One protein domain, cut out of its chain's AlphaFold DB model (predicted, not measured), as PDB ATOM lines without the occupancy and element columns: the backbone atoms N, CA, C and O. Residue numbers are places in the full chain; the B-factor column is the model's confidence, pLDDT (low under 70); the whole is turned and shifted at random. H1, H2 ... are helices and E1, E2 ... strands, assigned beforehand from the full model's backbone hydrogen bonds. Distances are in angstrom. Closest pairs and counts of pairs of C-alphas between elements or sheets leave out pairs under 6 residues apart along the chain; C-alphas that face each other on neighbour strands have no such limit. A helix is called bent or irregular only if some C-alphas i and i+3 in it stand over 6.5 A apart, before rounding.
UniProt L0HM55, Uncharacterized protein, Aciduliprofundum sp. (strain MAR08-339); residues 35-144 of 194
ATOM      1  N   PHE A  35       5.803  34.509 -45.912       91.38
ATOM      2  CA  PHE A  35       6.381  33.214 -46.237       91.38
ATOM      3  C   PHE A  35       7.050  33.221 -47.620       91.38
ATOM      4  O   PHE A  35       6.494  33.784 -48.574       91.38
ATOM      5  N   PRO A  36       8.212  32.562 -47.770       93.12
ATOM      6  CA  PRO A  36       8.870  32.415 -49.059       93.12
ATOM      7  C   PRO A  36       8.064  31.506 -49.998       93.12
ATOM      8  O   PRO A  36       7.237  30.695 -49.575       93.12
ATOM      9  N   THR A  37       8.337  31.629 -51.297       95.56
ATOM     10  CA  THR A  37       7.926  30.621 -52.279       95.56
ATOM     11  C   THR A  37       8.960  29.505 -52.288       95.56
ATOM     12  O   THR A  37      10.154  29.784 -52.398       95.56
ATOM     13  N   ILE A  38       8.502  28.260 -52.187       96.12
ATOM     14  CA  ILE A  38       9.346  27.064 -52.213       96.12
ATOM     15  C   ILE A  38       9.006  26.260 -53.462       96.12
ATOM     16  O   ILE A  38       7.850  25.886 -53.650       96.12
ATOM     17  N   THR A  39       9.998  25.985 -54.301       97.38
ATOM     18  CA  THR A  39       9.838  25.092 -55.452       97.38
ATOM     19  C   THR A  39      10.006  23.649 -54.993       97.38
ATOM     20  O   THR A  39      11.027  23.307 -54.404       97.38
ATOM     21  N   LEU A  40       9.007  22.817 -55.275       96.62
ATOM     22  CA  LEU A  40       9.052  21.369 -55.117       96.62
ATOM     23  C   LEU A  40       9.497  20.711 -56.416       96.62
ATOM     24  O   LEU A  40       9.013  21.074 -57.493       96.62
ATOM     25  N   ILE A  41      10.347  19.697 -56.299       97.19
ATOM     26  CA  ILE A  41      10.690  18.777 -57.383       97.19
ATOM     27  C   ILE A  41      10.092  17.411 -57.037       97.19
ATOM     28  O   ILE A  41      10.590  16.707 -56.166       97.19
ATOM     29  N   PHE A  42       9.003  17.040 -57.703       97.81
ATOM     30  CA  PHE A  42       8.285  15.796 -57.422       97.81
ATOM     31  C   PHE A  42       9.032  14.564 -57.937       97.81
ATOM     32  O   PHE A  42       9.877  14.643 -58.831       97.81
ATOM     33  N   SER A  43       8.659  13.395 -57.416       97.06
ATOM     34  CA  SER A  43       9.237  12.096 -57.784       97.06
ATOM     35  C   SER A  43       9.120  11.750 -59.276       97.06
ATOM     36  O   SER A  43       9.942  10.996 -59.797       97.06
ATOM     37  N   ASP A  44       8.142  12.327 -59.986       97.19
ATOM     38  CA  ASP A  44       7.961  12.205 -61.437       97.19
ATOM     39  C   ASP A  44       8.748  13.259 -62.247       97.19
ATOM     40  O   ASP A  44       8.575  13.375 -63.461       97.19
ATOM     41  N   GLY A  45       9.623  14.029 -61.591       96.00
ATOM     42  CA  GLY A  45      10.510  15.028 -62.193       96.00
ATOM     43  C   GLY A  45       9.832  16.349 -62.563       96.00
ATOM     44  O   GLY A  45      10.497  17.267 -63.048       96.00
ATOM     45  N   LYS A  46       8.518  16.471 -62.348       97.50
ATOM     46  CA  LYS A  46       7.782  17.726 -62.527       97.50
ATOM     47  C   LYS A  46       8.028  18.664 -61.347       97.50
ATOM     48  O   LYS A  46       8.388  18.237 -60.254       97.50
ATOM     49  N   VAL A  47       7.788  19.955 -61.567       97.12
ATOM     50  CA  VAL A  47       8.001  21.001 -60.560       97.12
ATOM     51  C   VAL A  47       6.723  21.783 -60.283       97.12
ATOM     52  O   VAL A  47       5.909  21.995 -61.185       97.12
ATOM     53  N   ALA A  48       6.550  22.235 -59.044       96.19
ATOM     54  CA  ALA A  48       5.530  23.218 -58.684       96.19
ATOM     55  C   ALA A  48       6.012  24.122 -57.554       96.19
ATOM     56  O   ALA A  48       6.802  23.706 -56.715       96.19
ATOM     57  N   ASP A  49       5.468  25.331 -57.496       96.75
ATOM     58  CA  ASP A  49       5.767  26.276 -56.429       96.75
ATOM     59  C   ASP A  49       4.692  26.238 -55.343       96.75
ATOM     60  O   ASP A  49       3.507  26.470 -55.604       96.75
ATOM     61  N   ILE A  50       5.113  26.043 -54.095       95.88
ATOM     62  CA  ILE A  50       4.310  26.383 -52.925       95.88
ATOM     63  C   ILE A  50       4.549  27.855 -52.615       95.88
ATOM     64  O   ILE A  50       5.573  28.250 -52.056       95.88
ATOM     65  N   THR A  51       3.580  28.681 -52.989       95.19
ATOM     66  CA  THR A  51       3.640  30.125 -52.742       95.19
ATOM     67  C   THR A  51       3.395  30.459 -51.273       95.19
ATOM     68  O   THR A  51       2.704  29.731 -50.556       95.19
ATOM     69  N   GLY A  52       3.840  31.641 -50.842       92.06
ATOM     70  CA  GLY A  52       3.535  32.142 -49.501       92.06
ATOM     71  C   GLY A  52       2.035  32.225 -49.182       92.06
ATOM     72  O   GLY A  52       1.656  32.164 -48.016       92.06
ATOM     73  N   LYS A  53       1.163  32.337 -50.196       92.69
ATOM     74  CA  LYS A  53      -0.293  32.260 -50.009       92.69
ATOM     75  C   LYS A  53      -0.742  30.833 -49.686       92.69
ATOM     76  O   LYS A  53      -1.564  30.649 -48.806       92.69
ATOM     77  N   MET A  54      -0.191  29.824 -50.363       94.00
ATOM     78  CA  MET A  54      -0.523  28.418 -50.092       94.00
ATOM     79  C   MET A  54      -0.097  27.996 -48.685       94.00
ATOM     80  O   MET A  54      -0.848  27.294 -48.008       94.00
ATOM     81  N   TRP A  55       1.055  28.482 -48.215       94.00
ATOM     82  CA  TRP A  55       1.473  28.302 -46.825       94.00
ATOM     83  C   TRP A  55       0.437  28.855 -45.844       94.00
ATOM     84  O   TRP A  55      -0.021  28.118 -44.974       94.00
ATOM     85  N   SER A  56       0.019  30.112 -46.020       91.06
ATOM     86  CA  SER A  56      -0.877  30.788 -45.076       91.06
ATOM     87  C   SER A  56      -2.335  30.335 -45.149       91.06
ATOM     88  O   SER A  56      -3.013  30.334 -44.129       91.06
ATOM     89  N   THR A  57      -2.847  29.972 -46.328       91.12
ATOM     90  CA  THR A  57      -4.279  29.671 -46.513       91.12
ATOM     91  C   THR A  57      -4.601  28.188 -46.594       91.12
ATOM     92  O   THR A  57      -5.777  27.833 -46.635       91.12
ATOM     93  N   SER A  58      -3.596  27.320 -46.710       93.12
ATOM     94  CA  SER A  58      -3.829  25.897 -46.965       93.12
ATOM     95  C   SER A  58      -2.981  25.010 -46.070       93.12
ATOM     96  O   SER A  58      -3.544  24.228 -45.315       93.12
ATOM     97  N   ILE A  59      -1.653  25.131 -46.115       95.38
ATOM     98  CA  ILE A  59      -0.778  24.164 -45.436       95.38
ATOM     99  C   ILE A  59      -0.777  24.368 -43.920       95.38
ATOM    100  O   ILE A  59      -1.010  23.405 -43.194       95.38
ATOM    101  N   LEU A  60      -0.561  25.600 -43.438       93.94
ATOM    102  CA  LEU A  60      -0.579  25.883 -42.000       93.94
ATOM    103  C   LEU A  60      -1.954  25.579 -41.386       93.94
ATOM    104  O   LEU A  60      -1.989  24.722 -40.508       93.94
ATOM    105  N   PRO A  61      -3.085  26.122 -41.887       93.06
ATOM    106  CA  PRO A  61      -4.397  25.807 -41.315       93.06
ATOM    107  C   PRO A  61      -4.730  24.310 -41.318       93.06
ATOM    108  O   PRO A  61      -5.348  23.804 -40.386       93.06
ATOM    109  N   TYR A  62      -4.306  23.574 -42.355       94.44
ATOM    110  CA  TYR A  62      -4.499  22.127 -42.393       94.44
ATOM    111  C   TYR A  62      -3.723  21.415 -41.282       94.44
ATOM    112  O   TYR A  62      -4.276  20.540 -40.623       94.44
ATOM    113  N   LEU A  63      -2.456  21.782 -41.062       93.44
ATOM    114  CA  LEU A  63      -1.656  21.212 -39.980       93.44
ATOM    115  C   LEU A  63      -2.245  21.574 -38.611       93.44
ATOM    116  O   LEU A  63      -2.408  20.691 -37.771       93.44
ATOM    117  N   GLU A  64      -2.614  22.839 -38.407       91.94
ATOM    118  CA  GLU A  64      -3.211  23.337 -37.161       91.94
ATOM    119  C   GLU A  64      -4.476  22.550 -36.790       91.94
ATOM    120  O   GLU A  64      -4.607  22.102 -35.655       91.94
ATOM    121  N   GLY A  65      -5.353  22.277 -37.763       91.00
ATOM    122  CA  GLY A  65      -6.566  21.481 -37.552       91.00
ATOM    123  C   GLY A  65      -6.338  19.975 -37.357       91.00
ATOM    124  O   GLY A  65      -7.281  19.250 -37.037       91.00
ATOM    125  N   ARG A  66      -5.118  19.465 -37.572       91.06
ATOM    126  CA  ARG A  66      -4.772  18.039 -37.410       91.06
ATOM    127  C   ARG A  66      -4.045  17.747 -36.102       91.06
ATOM    128  O   ARG A  66      -4.126  16.621 -35.613       91.06
ATOM    129  N   ILE A  67      -3.352  18.733 -35.539       91.62
ATOM    130  CA  ILE A  67      -2.612  18.597 -34.285       91.62
ATOM    131  C   ILE A  67      -3.521  18.969 -33.110       91.62
ATOM    132  O   ILE A  67      -3.750  20.138 -32.825       91.62
ATOM    133  N   ASN A  68      -4.012  17.960 -32.385       88.25
ATOM    134  CA  ASN A  68      -4.963  18.169 -31.282       88.25
ATOM    135  C   ASN A  68      -4.303  18.514 -29.934       88.25
ATOM    136  O   ASN A  68      -4.996  18.916 -29.001       88.25
ATOM    137  N   GLY A  69      -2.987  18.314 -29.797       86.50
ATOM    138  CA  GLY A  69      -2.278  18.496 -28.523       86.50
ATOM    139  C   GLY A  69      -2.080  19.959 -28.108       86.50
ATOM    140  O   GLY A  69      -1.956  20.253 -26.919       86.50
ATOM    141  N   TYR A  70      -2.113  20.885 -29.069       88.88
ATOM    142  CA  TYR A  70      -1.922  22.312 -28.839       88.88
ATOM    143  C   TYR A  70      -2.855  23.131 -29.732       88.88
ATOM    144  O   TYR A  70      -3.016  22.839 -30.914       88.88
ATOM    145  N   ASN A  71      -3.458  24.184 -29.176       87.75
ATOM    146  CA  ASN A  71      -4.357  25.053 -29.928       87.75
ATOM    147  C   ASN A  71      -3.568  26.105 -30.721       87.75
ATOM    148  O   ASN A  71      -3.347  27.229 -30.262       87.75
ATOM    149  N   TRP A  72      -3.126  25.720 -31.915       87.69
ATOM    150  CA  TRP A  72      -2.347  26.585 -32.795       87.69
ATOM    151  C   TRP A  72      -3.141  27.776 -33.341       87.69
ATOM    152  O   TRP A  72      -2.581  28.867 -33.443       87.69
ATOM    153  N   GLU A  73      -4.442  27.606 -33.595       81.38
ATOM    154  CA  GLU A  73      -5.323  28.669 -34.105       81.38
ATOM    155  C   GLU A  73      -5.400  29.874 -33.152       81.38
ATOM    156  O   GLU A  73      -5.538  31.018 -33.584       81.38
ATOM    157  N   GLN A  74      -5.268  29.641 -31.841       82.38
ATOM    158  CA  GLN A  74      -5.232  30.703 -30.829       82.38
ATOM    159  C   GLN A  74      -3.878  31.429 -30.747       82.38
ATOM    160  O   GLN A  74      -3.781  32.483 -30.114       82.38
ATOM    161  N   HIS A  75      -2.836  30.901 -31.396       82.38
ATOM    162  CA  HIS A  75      -1.475  31.437 -31.374       82.38
ATOM    163  C   HIS A  75      -0.860  31.539 -32.788       82.38
ATOM    164  O   HIS A  75       0.223  30.991 -33.022       82.38
ATOM    165  N   PRO A  76      -1.477  32.300 -33.717       77.06
ATOM    166  CA  PRO A  76      -1.031  32.400 -35.115       77.06
ATOM    167  C   PRO A  76       0.376  33.005 -35.263       77.06
ATOM    168  O   PRO A  76       1.100  32.741 -36.221       77.06
ATOM    169  N   ASP A  77       0.818  33.787 -34.275       84.88
ATOM    170  CA  ASP A  77       2.183  34.309 -34.226       84.88
ATOM    171  C   ASP A  77       3.249  33.241 -33.995       84.88
ATOM    172  O   ASP A  77       4.426  33.493 -34.249       84.88
ATOM    173  N   ARG A  78       2.862  32.064 -33.505       87.25
ATOM    174  CA  ARG A  78       3.775  30.946 -33.278       87.25
ATOM    175  C   ARG A  78       3.817  30.025 -34.490       87.25
ATOM    176  O   ARG A  78       4.910  29.659 -34.908       87.25
ATOM    177  N   SER A  79       2.671  29.707 -35.094       88.06
ATOM    178  CA  SER A  79       2.601  28.716 -36.179       88.06
ATOM    179  C   SER A  79       3.431  29.083 -37.413       88.06
ATOM    180  O   SER A  79       3.962  28.202 -38.089       88.06
ATOM    181  N   LYS A  80       3.681  30.380 -37.642       91.44
ATOM    182  CA  LYS A  80       4.585  30.874 -38.697       91.44
ATOM    183  C   LYS A  80       6.021  30.336 -38.618       91.44
ATOM    184  O   LYS A  80       6.720  30.375 -39.624       91.44
ATOM    185  N   TYR A  81       6.452  29.831 -37.463       94.25
ATOM    186  CA  TYR A  81       7.791  29.275 -37.248       94.25
ATOM    187  C   TYR A  81       7.841  27.747 -37.297       94.25
ATOM    188  O   TYR A  81       8.905  27.177 -37.095       94.25
ATOM    189  N   ILE A  82       6.726  27.066 -37.581       95.56
ATOM    190  CA  ILE A  82       6.719  25.600 -37.665       95.56
ATOM    191  C   ILE A  82       7.668  25.131 -38.772       95.56
ATOM    192  O   ILE A  82       8.544  24.320 -38.508       95.56
ATOM    193  N   PHE A  83       7.553  25.686 -39.981       97.25
ATOM    194  CA  PHE A  83       8.356  25.271 -41.142       97.25
ATOM    195  C   PHE A  83       9.507  26.222 -41.487       97.25
ATOM    196  O   PHE A  83      10.364  25.892 -42.305       97.25
ATOM    197  N   PHE A  84       9.513  27.430 -40.926       96.94
ATOM    198  CA  PHE A  84      10.387  28.511 -41.371       96.94
ATOM    199  C   PHE A  84      11.367  28.938 -40.290       96.94
ATOM    200  O   PHE A  84      11.088  28.855 -39.093       96.94
ATOM    201  N   ASP A  85      12.521  29.437 -40.730       94.75
ATOM    202  CA  ASP A  85      13.501  30.043 -39.840       94.75
ATOM    203  C   ASP A  85      12.954  31.319 -39.160       94.75
ATOM    204  O   ASP A  85      11.943  31.899 -39.566       94.75
ATOM    205  N   LYS A  86      13.651  31.810 -38.124       92.25
ATOM    206  CA  LYS A  86      13.240  33.014 -37.369       92.25
ATOM    207  C   LYS A  86      13.171  34.282 -38.244       92.25
ATOM    208  O   LYS A  86      12.530  35.256 -37.850       92.25
ATOM    209  N   SER A  87      13.815  34.287 -39.416       92.56
ATOM    210  CA  SER A  87      13.798  35.394 -40.380       92.56
ATOM    211  C   SER A  87      12.666  35.308 -41.409       92.56
ATOM    212  O   SER A  87      12.448  36.283 -42.130       92.56
ATOM    213  N   LEU A  88      11.952  34.175 -41.470       91.81
ATOM    214  CA  LEU A  88      10.908  33.851 -42.447       91.81
ATOM    215  C   LEU A  88      11.389  33.940 -43.905       91.81
ATOM    216  O   LEU A  88      10.620  34.263 -44.808       91.81
ATOM    217  N   LYS A  89      12.678  33.681 -44.154       90.69
ATOM    218  CA  LYS A  89      13.264  33.714 -45.507       90.69
ATOM    219  C   LYS A  89      13.605  32.335 -46.047       90.69
ATOM    220  O   LYS A  89      13.631  32.165 -47.263       90.69
ATOM    221  N   GLY A  90      13.855  31.376 -45.164       92.56
ATOM    222  CA  GLY A  90      14.143  29.993 -45.501       92.56
ATOM    223  C   GLY A  90      13.374  29.016 -44.621       92.56
ATOM    224  O   GLY A  90      12.658  29.397 -43.690       92.56
ATOM    225  N   LEU A  91      13.522  27.740 -44.959       97.00
ATOM    226  CA  LEU A  91      13.004  26.635 -44.165       97.00
ATOM    227  C   LEU A  91      13.901  26.414 -42.944       97.00
ATOM    228  O   LEU A  91      15.122  26.549 -43.032       97.00
ATOM    229  N   ASN A  92      13.293  26.050 -41.821       97.81
ATOM    230  CA  ASN A  92      14.023  25.456 -40.703       97.81
ATOM    231  C   ASN A  92      14.269  23.947 -40.991       97.81
ATOM    232  O   ASN A  92      13.806  23.444 -42.021       97.81
ATOM    233  N   PRO A  93      14.997  23.213 -40.129       98.38
ATOM    234  CA  PRO A  93      15.241  21.781 -40.314       98.38
ATOM    235  C   PRO A  93      13.967  20.951 -40.547       98.38
ATOM    236  O   PRO A  93      13.893  20.227 -41.540       98.38
ATOM    237  N   TYR A  94      12.922  21.138 -39.735       98.38
ATOM    238  CA  TYR A  94      11.643  20.448 -39.931       98.38
ATOM    239  C   TYR A  94      10.970  20.786 -41.265       98.38
ATOM    240  O   TYR A  94      10.504  19.901 -41.978       98.38
ATOM    241  N   GLY A  95      10.941  22.063 -41.645       98.06
ATOM    242  CA  GLY A  95      10.405  22.515 -42.925       98.06
ATOM    243  C   GLY A  95      11.131  21.902 -44.116       98.06
ATOM    244  O   GLY A  95      10.491  21.562 -45.111       98.06
ATOM    245  N   LEU A  96      12.447  21.708 -44.009       98.06
ATOM    246  CA  LEU A  96      13.239  21.027 -45.028       98.06
ATOM    247  C   LEU A  96      12.851  19.548 -45.151       98.06
ATOM    248  O   LEU A  96      12.632  19.075 -46.267       98.06
ATOM    249  N   ASP A  97      12.748  18.825 -44.038       98.56
ATOM    250  CA  ASP A  97      12.344  17.413 -44.050       98.56
ATOM    251  C   ASP A  97      10.907  17.235 -44.538       98.56
ATOM    252  O   ASP A  97      10.615  16.330 -45.321       98.56
ATOM    253  N   PHE A  98      10.018  18.145 -44.146       98.50
ATOM    254  CA  PHE A  98       8.636  18.183 -44.599       98.50
ATOM    255  C   PHE A  98       8.543  18.387 -46.116       98.50
ATOM    256  O   PHE A  98       7.842  17.639 -46.798       98.50
ATOM    257  N   VAL A  99       9.287  19.351 -46.663       98.25
ATOM    258  CA  VAL A  99       9.347  19.599 -48.111       98.25
ATOM    259  C   VAL A  99       9.902  18.388 -48.857       98.25
ATOM    260  O   VAL A  99       9.261  17.921 -49.795       98.25
ATOM    261  N   LYS A 100      11.010  17.800 -48.393       98.25
ATOM    262  CA  LYS A 100      11.549  16.559 -48.977       98.25
ATOM    263  C   LYS A 100      10.533  15.420 -48.942       98.25
ATOM    264  O   LYS A 100      10.455  14.627 -49.877       98.25
ATOM    265  N   ALA A 101       9.741  15.319 -47.876       98.44
ATOM    266  CA  ALA A 101       8.685  14.324 -47.791       98.44
ATOM    267  C   ALA A 101       7.568  14.596 -48.814       98.44
ATOM    268  O   ALA A 101       7.128  13.653 -49.472       98.44
ATOM    269  N   MET A 102       7.166  15.856 -49.028       98.31
ATOM    270  CA  MET A 102       6.216  16.227 -50.089       98.31
ATOM    271  C   MET A 102       6.742  15.888 -51.489       98.31
ATOM    272  O   MET A 102       5.980  15.395 -52.318       98.31
ATOM    273  N   GLU A 103       8.036  16.091 -51.742       98.25
ATOM    274  CA  GLU A 103       8.699  15.768 -53.017       98.25
ATOM    275  C   GLU A 103       8.650  14.271 -53.362       98.25
ATOM    276  O   GLU A 103       8.767  13.897 -54.528       98.25
ATOM    277  N   THR A 104       8.396  13.394 -52.384       98.19
ATOM    278  CA  THR A 104       8.191  11.963 -52.657       98.19
ATOM    279  C   THR A 104       6.854  11.638 -53.330       98.19
ATOM    280  O   THR A 104       6.699  10.522 -53.820       98.19
ATOM    281  N   ALA A 105       5.903  12.578 -53.363       98.00
ATOM    282  CA  ALA A 105       4.671  12.448 -54.138       98.00
ATOM    283  C   ALA A 105       4.920  12.709 -55.632       98.00
ATOM    284  O   ALA A 105       5.984  13.179 -56.046       98.00
ATOM    285  N   THR A 106       3.926  12.415 -56.458       98.12
ATOM    286  CA  THR A 106       3.860  12.842 -57.859       98.12
ATOM    287  C   THR A 106       3.170  14.201 -57.978       98.12
ATOM    288  O   THR A 106       2.347  14.587 -57.142       98.12
ATOM    289  N   TYR A 107       3.443  14.924 -59.064       97.19
ATOM    290  CA  TYR A 107       2.755  16.186 -59.337       97.19
ATOM    291  C   TYR A 107       1.233  16.026 -59.482       97.19
ATOM    292  O   TYR A 107       0.482  16.913 -59.077       97.19
ATOM    293  N   GLU A 108       0.757  14.914 -60.057       97.31
ATOM    294  CA  GLU A 108      -0.688  14.690 -60.213       97.31
ATOM    295  C   GLU A 108      -1.379  14.491 -58.858       97.31
ATOM    296  O   GLU A 108      -2.453  15.051 -58.649       97.31
ATOM    297  N   GLU A 109      -0.763  13.779 -57.907       96.88
ATOM    298  CA  GLU A 109      -1.285  13.667 -56.533       96.88
ATOM    299  C   GLU A 109      -1.391  15.046 -55.871       96.88
ATOM    300  O   GLU A 109      -2.446  15.405 -55.346       96.88
ATOM    301  N   PHE A 110      -0.340  15.866 -55.978       96.62
ATOM    302  CA  PHE A 110      -0.328  17.231 -55.444       96.62
ATOM    303  C   PHE A 110      -1.409  18.123 -56.059       96.62
ATOM    304  O   PHE A 110      -2.106  18.849 -55.348       96.62
ATOM    305  N   LYS A 111      -1.560  18.070 -57.384       95.56
ATOM    306  CA  LYS A 111      -2.535  18.876 -58.123       95.56
ATOM    307  C   LYS A 111      -3.973  18.453 -57.828       95.56
ATOM    308  O   LYS A 111      -4.847  19.315 -57.757       95.56
ATOM    309  N   ASN A 112      -4.220  17.153 -57.682       96.56
ATOM    310  CA  ASN A 112      -5.547  16.625 -57.387       96.56
ATOM    311  C   ASN A 112      -5.965  16.952 -55.953       96.56
ATOM    312  O   ASN A 112      -7.088  17.406 -55.734       96.56
ATOM    313  N   ASN A 113      -5.068  16.737 -54.986       95.00
ATOM    314  CA  ASN A 113      -5.347  16.999 -53.584       95.00
ATOM    315  C   ASN A 113      -4.068  17.299 -52.783       95.00
ATOM    316  O   ASN A 113      -3.431  16.411 -52.218       95.00
ATOM    317  N   ILE A 114      -3.742  18.587 -52.639       95.00
ATOM    318  CA  ILE A 114      -2.599  19.031 -51.829       95.00
ATOM    319  C   ILE A 114      -2.654  18.515 -50.384       95.00
ATOM    320  O   ILE A 114      -1.612  18.235 -49.798       95.00
ATOM    321  N   PHE A 115      -3.846  18.358 -49.804       97.00
ATOM    322  CA  PHE A 115      -3.987  17.932 -48.413       97.00
ATOM    323  C   PHE A 115      -3.592  16.470 -48.202       97.00
ATOM    324  O   PHE A 115      -3.094  16.131 -47.133       97.00
ATOM    325  N   GLU A 116      -3.750  15.613 -49.212       96.31
ATOM    326  CA  GLU A 116      -3.226  14.243 -49.162       96.31
ATOM    327  C   GLU A 116      -1.698  14.238 -49.137       96.31
ATOM    328  O   GLU A 116      -1.104  13.536 -48.319       96.31
ATOM    329  N   VAL A 117      -1.065  15.081 -49.959       97.44
ATOM    330  CA  VAL A 117       0.398  15.226 -49.984       97.44
ATOM    331  C   VAL A 117       0.916  15.818 -48.674       97.44
ATOM    332  O   VAL A 117       1.867  15.289 -48.109       97.44
ATOM    333  N   VAL A 118       0.265  16.857 -48.141       97.44
ATOM    334  CA  VAL A 118       0.596  17.447 -46.831       97.44
ATOM    335  C   VAL A 118       0.467  16.406 -45.720       97.44
ATOM    336  O   VAL A 118       1.395  16.233 -44.938       97.44
ATOM    337  N   ASN A 119      -0.642  15.664 -45.670       97.38
ATOM    338  CA  ASN A 119      -0.861  14.611 -44.678       97.38
ATOM    339  C   ASN A 119       0.175  13.484 -44.781       97.38
ATOM    340  O   ASN A 119       0.663  12.988 -43.768       97.38
ATOM    341  N   MET A 120       0.526  13.080 -46.002       97.94
ATOM    342  CA  MET A 120       1.587  12.108 -46.244       97.94
ATOM    343  C   MET A 120       2.932  12.623 -45.724       97.94
ATOM    344  O   MET A 120       3.620  11.887 -45.017       97.94
ATOM    345  N   ALA A 121       3.272  13.883 -46.004       98.25
ATOM    346  CA  ALA A 121       4.509  14.491 -45.531       98.25
ATOM    347  C   ALA A 121       4.552  14.563 -43.996       98.25
ATOM    348  O   ALA A 121       5.531  14.108 -43.411       98.25
ATOM    349  N   MET A 122       3.464  15.010 -43.351       97.25
ATOM    350  CA  MET A 122       3.324  15.009 -41.885       97.25
ATOM    351  C   MET A 122       3.564  13.616 -41.297       97.25
ATOM    352  O   MET A 122       4.306  13.467 -40.333       97.25
ATOM    353  N   ASN A 123       2.972  12.575 -41.888       97.69
ATOM    354  CA  ASN A 123       3.132  11.207 -41.395       97.69
ATOM    355  C   ASN A 123       4.559  10.677 -41.579       97.69
ATOM    356  O   ASN A 123       5.054   9.944 -40.724       97.69
ATOM    357  N   LYS A 124       5.230  11.032 -42.682       98.19
ATOM    358  CA  LYS A 124       6.619  10.625 -42.931       98.19
ATOM    359  C   LYS A 124       7.603  11.303 -41.984       98.19
ATOM    360  O   LYS A 124       8.589  10.674 -41.612       98.19
ATOM    361  N   THR A 125       7.343  12.550 -41.601       98.19
ATOM    362  CA  THR A 125       8.225  13.308 -40.708       98.19
ATOM    363  C   THR A 125       7.853  13.191 -39.235       98.19
ATOM    364  O   THR A 125       8.668  13.556 -38.399       98.19
ATOM    365  N   ALA A 126       6.684  12.643 -38.887       97.56
ATOM    366  CA  ALA A 126       6.175  12.586 -37.514       97.56
ATOM    367  C   ALA A 126       7.181  12.039 -36.485       97.56
ATOM    368  O   ALA A 126       7.349  12.632 -35.426       97.56
ATOM    369  N   ASN A 127       7.859  10.933 -36.810       98.00
ATOM    370  CA  ASN A 127       8.790  10.243 -35.904       98.00
ATOM    371  C   ASN A 127      10.260  10.659 -36.088       98.00
ATOM    372  O   ASN A 127      11.143  10.041 -35.496       98.00
ATOM    373  N   ILE A 128      10.531  11.640 -36.950       98.06
ATOM    374  CA  ILE A 128      11.871  12.202 -37.132       98.06
ATOM    375  C   ILE A 128      12.095  13.239 -36.033       98.06
ATOM    376  O   ILE A 128      11.158  13.929 -35.650       98.06
ATOM    377  N   ASP A 129      13.318  13.318 -35.535       98.06
ATOM    378  CA  ASP A 129      13.814  14.415 -34.709       98.06
ATOM    379  C   ASP A 129      14.619  15.326 -35.646       98.06
ATOM    380  O   ASP A 129      15.733  14.975 -36.046       98.06
ATOM    381  N   SER A 130      13.989  16.395 -36.142       98.06
ATOM    382  CA  SER A 130      14.546  17.194 -37.240       98.06
ATOM    383  C   SER A 130      15.622  18.186 -36.786       98.06
ATOM    384  O   SER A 130      16.457  18.583 -37.603       98.06
ATOM    385  N   ASP A 131      15.637  18.594 -35.519       97.12
ATOM    386  CA  ASP A 131      16.636  19.511 -34.958       97.12
ATOM    387  C   ASP A 131      17.633  18.843 -33.991       97.12
ATOM    388  O   ASP A 131      18.617  19.480 -33.595       97.12
ATOM    389  N   HIS A 132      17.459  17.543 -33.745       96.69
ATOM    390  CA  HIS A 132      18.305  16.669 -32.938       96.69
ATOM    391  C   HIS A 132      18.329  17.026 -31.446       96.69
ATOM    392  O   HIS A 132      19.375  16.907 -30.794       96.69
ATOM    393  N   ASP A 133      17.197  17.463 -30.898       95.50
ATOM    394  CA  ASP A 133      17.039  17.791 -29.479       95.50
ATOM    395  C   ASP A 133      16.569  16.607 -28.605       95.50
ATOM    396  O   ASP A 133      16.539  16.706 -27.371       95.50
ATOM    397  N   GLY A 134      16.278  15.461 -29.229       96.12
ATOM    398  CA  GLY A 134      15.820  14.234 -28.583       96.12
ATOM    399  C   GLY A 134      14.305  14.027 -28.597       96.12
ATOM    400  O   GLY A 134      13.844  13.014 -28.054       96.12
ATOM    401  N   TYR A 135      13.528  14.923 -29.206       97.19
ATOM    402  CA  TYR A 135      12.085  14.791 -29.370       97.19
ATOM    403  C   TYR A 135      11.704  14.619 -30.841       97.19
ATOM    404  O   TYR A 135      12.276  15.197 -31.751       97.19
ATOM    405  N   SER A 136      10.710  13.771 -31.098       97.94
ATOM    406  CA  SER A 136      10.174  13.634 -32.453       97.94
ATOM    407  C   SER A 136       9.259  14.807 -32.797       97.94
ATOM    408  O   SER A 136       8.462  15.224 -31.947       97.94
ATOM    409  N   ASN A 137       9.222  15.184 -34.071       97.81
ATOM    410  CA  ASN A 137       8.423  16.284 -34.598       97.81
ATOM    411  C   ASN A 137       6.953  16.257 -34.147       97.81
ATOM    412  O   ASN A 137       6.388  17.292 -33.798       97.81
ATOM    413  N   ILE A 138       6.301  15.087 -34.133       96.75
ATOM    414  CA  ILE A 138       4.893  14.998 -33.717       96.75
ATOM    415  C   ILE A 138       4.699  15.329 -32.236       96.75
ATOM    416  O   ILE A 138       3.758  16.038 -31.888       96.75
ATOM    417  N   VAL A 139       5.607  14.867 -31.375       96.06
ATOM    418  CA  VAL A 139       5.559  15.125 -29.929       96.06
ATOM    419  C   VAL A 139       5.703  16.616 -29.670       96.06
ATOM    420  O   VAL A 139       4.960  17.186 -28.876       96.06
ATOM    421  N   GLU A 140       6.620  17.267 -30.366       96.12
ATOM    422  CA  GLU A 140       6.820  18.704 -30.260       96.12
ATOM    423  C   GLU A 140       5.612  19.515 -30.726       96.12
ATOM    424  O   GLU A 140       5.129  20.396 -30.009       96.12
ATOM    425  N   LEU A 141       5.054  19.174 -31.891       95.44
ATOM    426  CA  LEU A 141       3.857  19.834 -32.409       95.44
ATOM    427  C   LEU A 141       2.665  19.661 -31.458       95.44
ATOM    428  O   LEU A 141       1.929  20.618 -31.205       95.44
ATOM    429  N   GLU A 142       2.491  18.471 -30.881       94.00
ATOM    430  CA  GLU A 142       1.474  18.208 -29.861       94.00
ATOM    431  C   GLU A 142       1.715  18.982 -28.560       94.00
ATOM    432  O   GLU A 142       0.766  19.253 -27.827       94.00
ATOM    433  N   LYS A 143       2.956  19.366 -28.255       92.94
ATOM    434  CA  LYS A 143       3.304  20.178 -27.079       92.94
ATOM    435  C   LYS A 143       3.378  21.675 -27.372       92.94
ATOM    436  O   LYS A 143       3.633  22.457 -26.456       92.94
ATOM    437  N   GLY A 144       3.111  22.094 -28.607       92.00
ATOM    438  CA  GLY A 144       3.179  23.501 -28.989       92.00
ATOM    439  C   GLY A 144       4.606  24.039 -29.050       92.00
ATOM    440  O   GLY A 144       4.820  25.231 -28.791       92.00
TER     441      GLY A 144
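Overview. This is residues 35 to 144 of the 194 residues of an uncharacterized protein of Aciduliprofundum sp. (strain MAR08-339) (UniProt L0HM55). Two helices, H3 and H5, pack at a steep angle in the core of a compact cluster, and H1 lies across from them, so that the three centres make a triangle. A small two-strand hairpin and the short H4 lie towards one end of the long axis, H2 and H6 towards the other, and long loops join several of these parts. The printed part has 110 residues with two named strands and six named helices, in the order E1 E2 H1 H2 H3 H4 H5 H6; the sheet is E1 - E2, antiparallel, and the class is mostly helix. The whole is compact, with a radius of gyration of the C-alphas of 13.2 A, and spans 35 by 26 by 25 A.

Arrangement. E1, residues 38 to 41, and E2, residues 47 to 50, form an antiparallel hairpin, with N 40 and O 48 2.8 A apart and N 38 and O 50 2.9 A apart, both within hydrogen-bond range. H1, residues 52 to 64, and H2, residues 76 to 79, are close but not clearly touching; their closest C-alphas, of Leu 60 and Ser 79, are 7.2 A apart. H3, residues 93 to 103, has its closest C-alpha to E1 at Glu 103, 5.7 A from that of Ile 41. H4, residues 107 to 112, and H5, residues 114 to 125, touch only at the corner by their link, closest at the C-alphas of Phe 110 and Val 117, 5.9 A. H5 is the hub. H3 and H5 touch at a steep tilt of 54 degrees, opposite ways, closest at the C-alphas of Ala 101 and Ala 121, 4.8 A. H1 and H5 only just touch, with 3 pairs of C-alphas within 8 A, closest at Ile 59 and Val 118, 7.0 A. H6, residues 137 to 143, is close to H5 but not clearly touching, closest at the C-alphas of Thr 125 and Asn 137, 6.8 A, and about perpendicular at 83 degrees. H1 and H3 are apart. Every O i to N i+4 pair is within hydrogen-bond range in H3, H4, H5 and H6, and 6 of 9 are in H1; H2 is too short for such a pair, and its O i to N i+3 pair is not within range.

Along the chain. E1 begins at C-alpha 38, (9.346, 27.064, -52.213), and is 9.9 A long; E2 is 10.0 A. H1 is 16.6 A long and irregular, but only just: C-alphas 57 and 60 are 7.0 A apart. H2 is 5.3 A, H3 15.5 A, H4 8.5 A and H5 16.5 A long, H5 beginning at C-alpha 114, (-2.599, 19.031, -51.829). H6 is 9.9 A long and ends at C-alpha 143, (3.304, 20.178, -27.079).

Size, cuts and confidence. The C-alphas farthest apart, of Gly 45 and Gln 74, are 38.4 A apart. The printed part has no cut. The links H1 to H2, H2 to H3 and H5 to H6 are long. The mean pLDDT of the printed part is 94.7, and no printed residue is under 70.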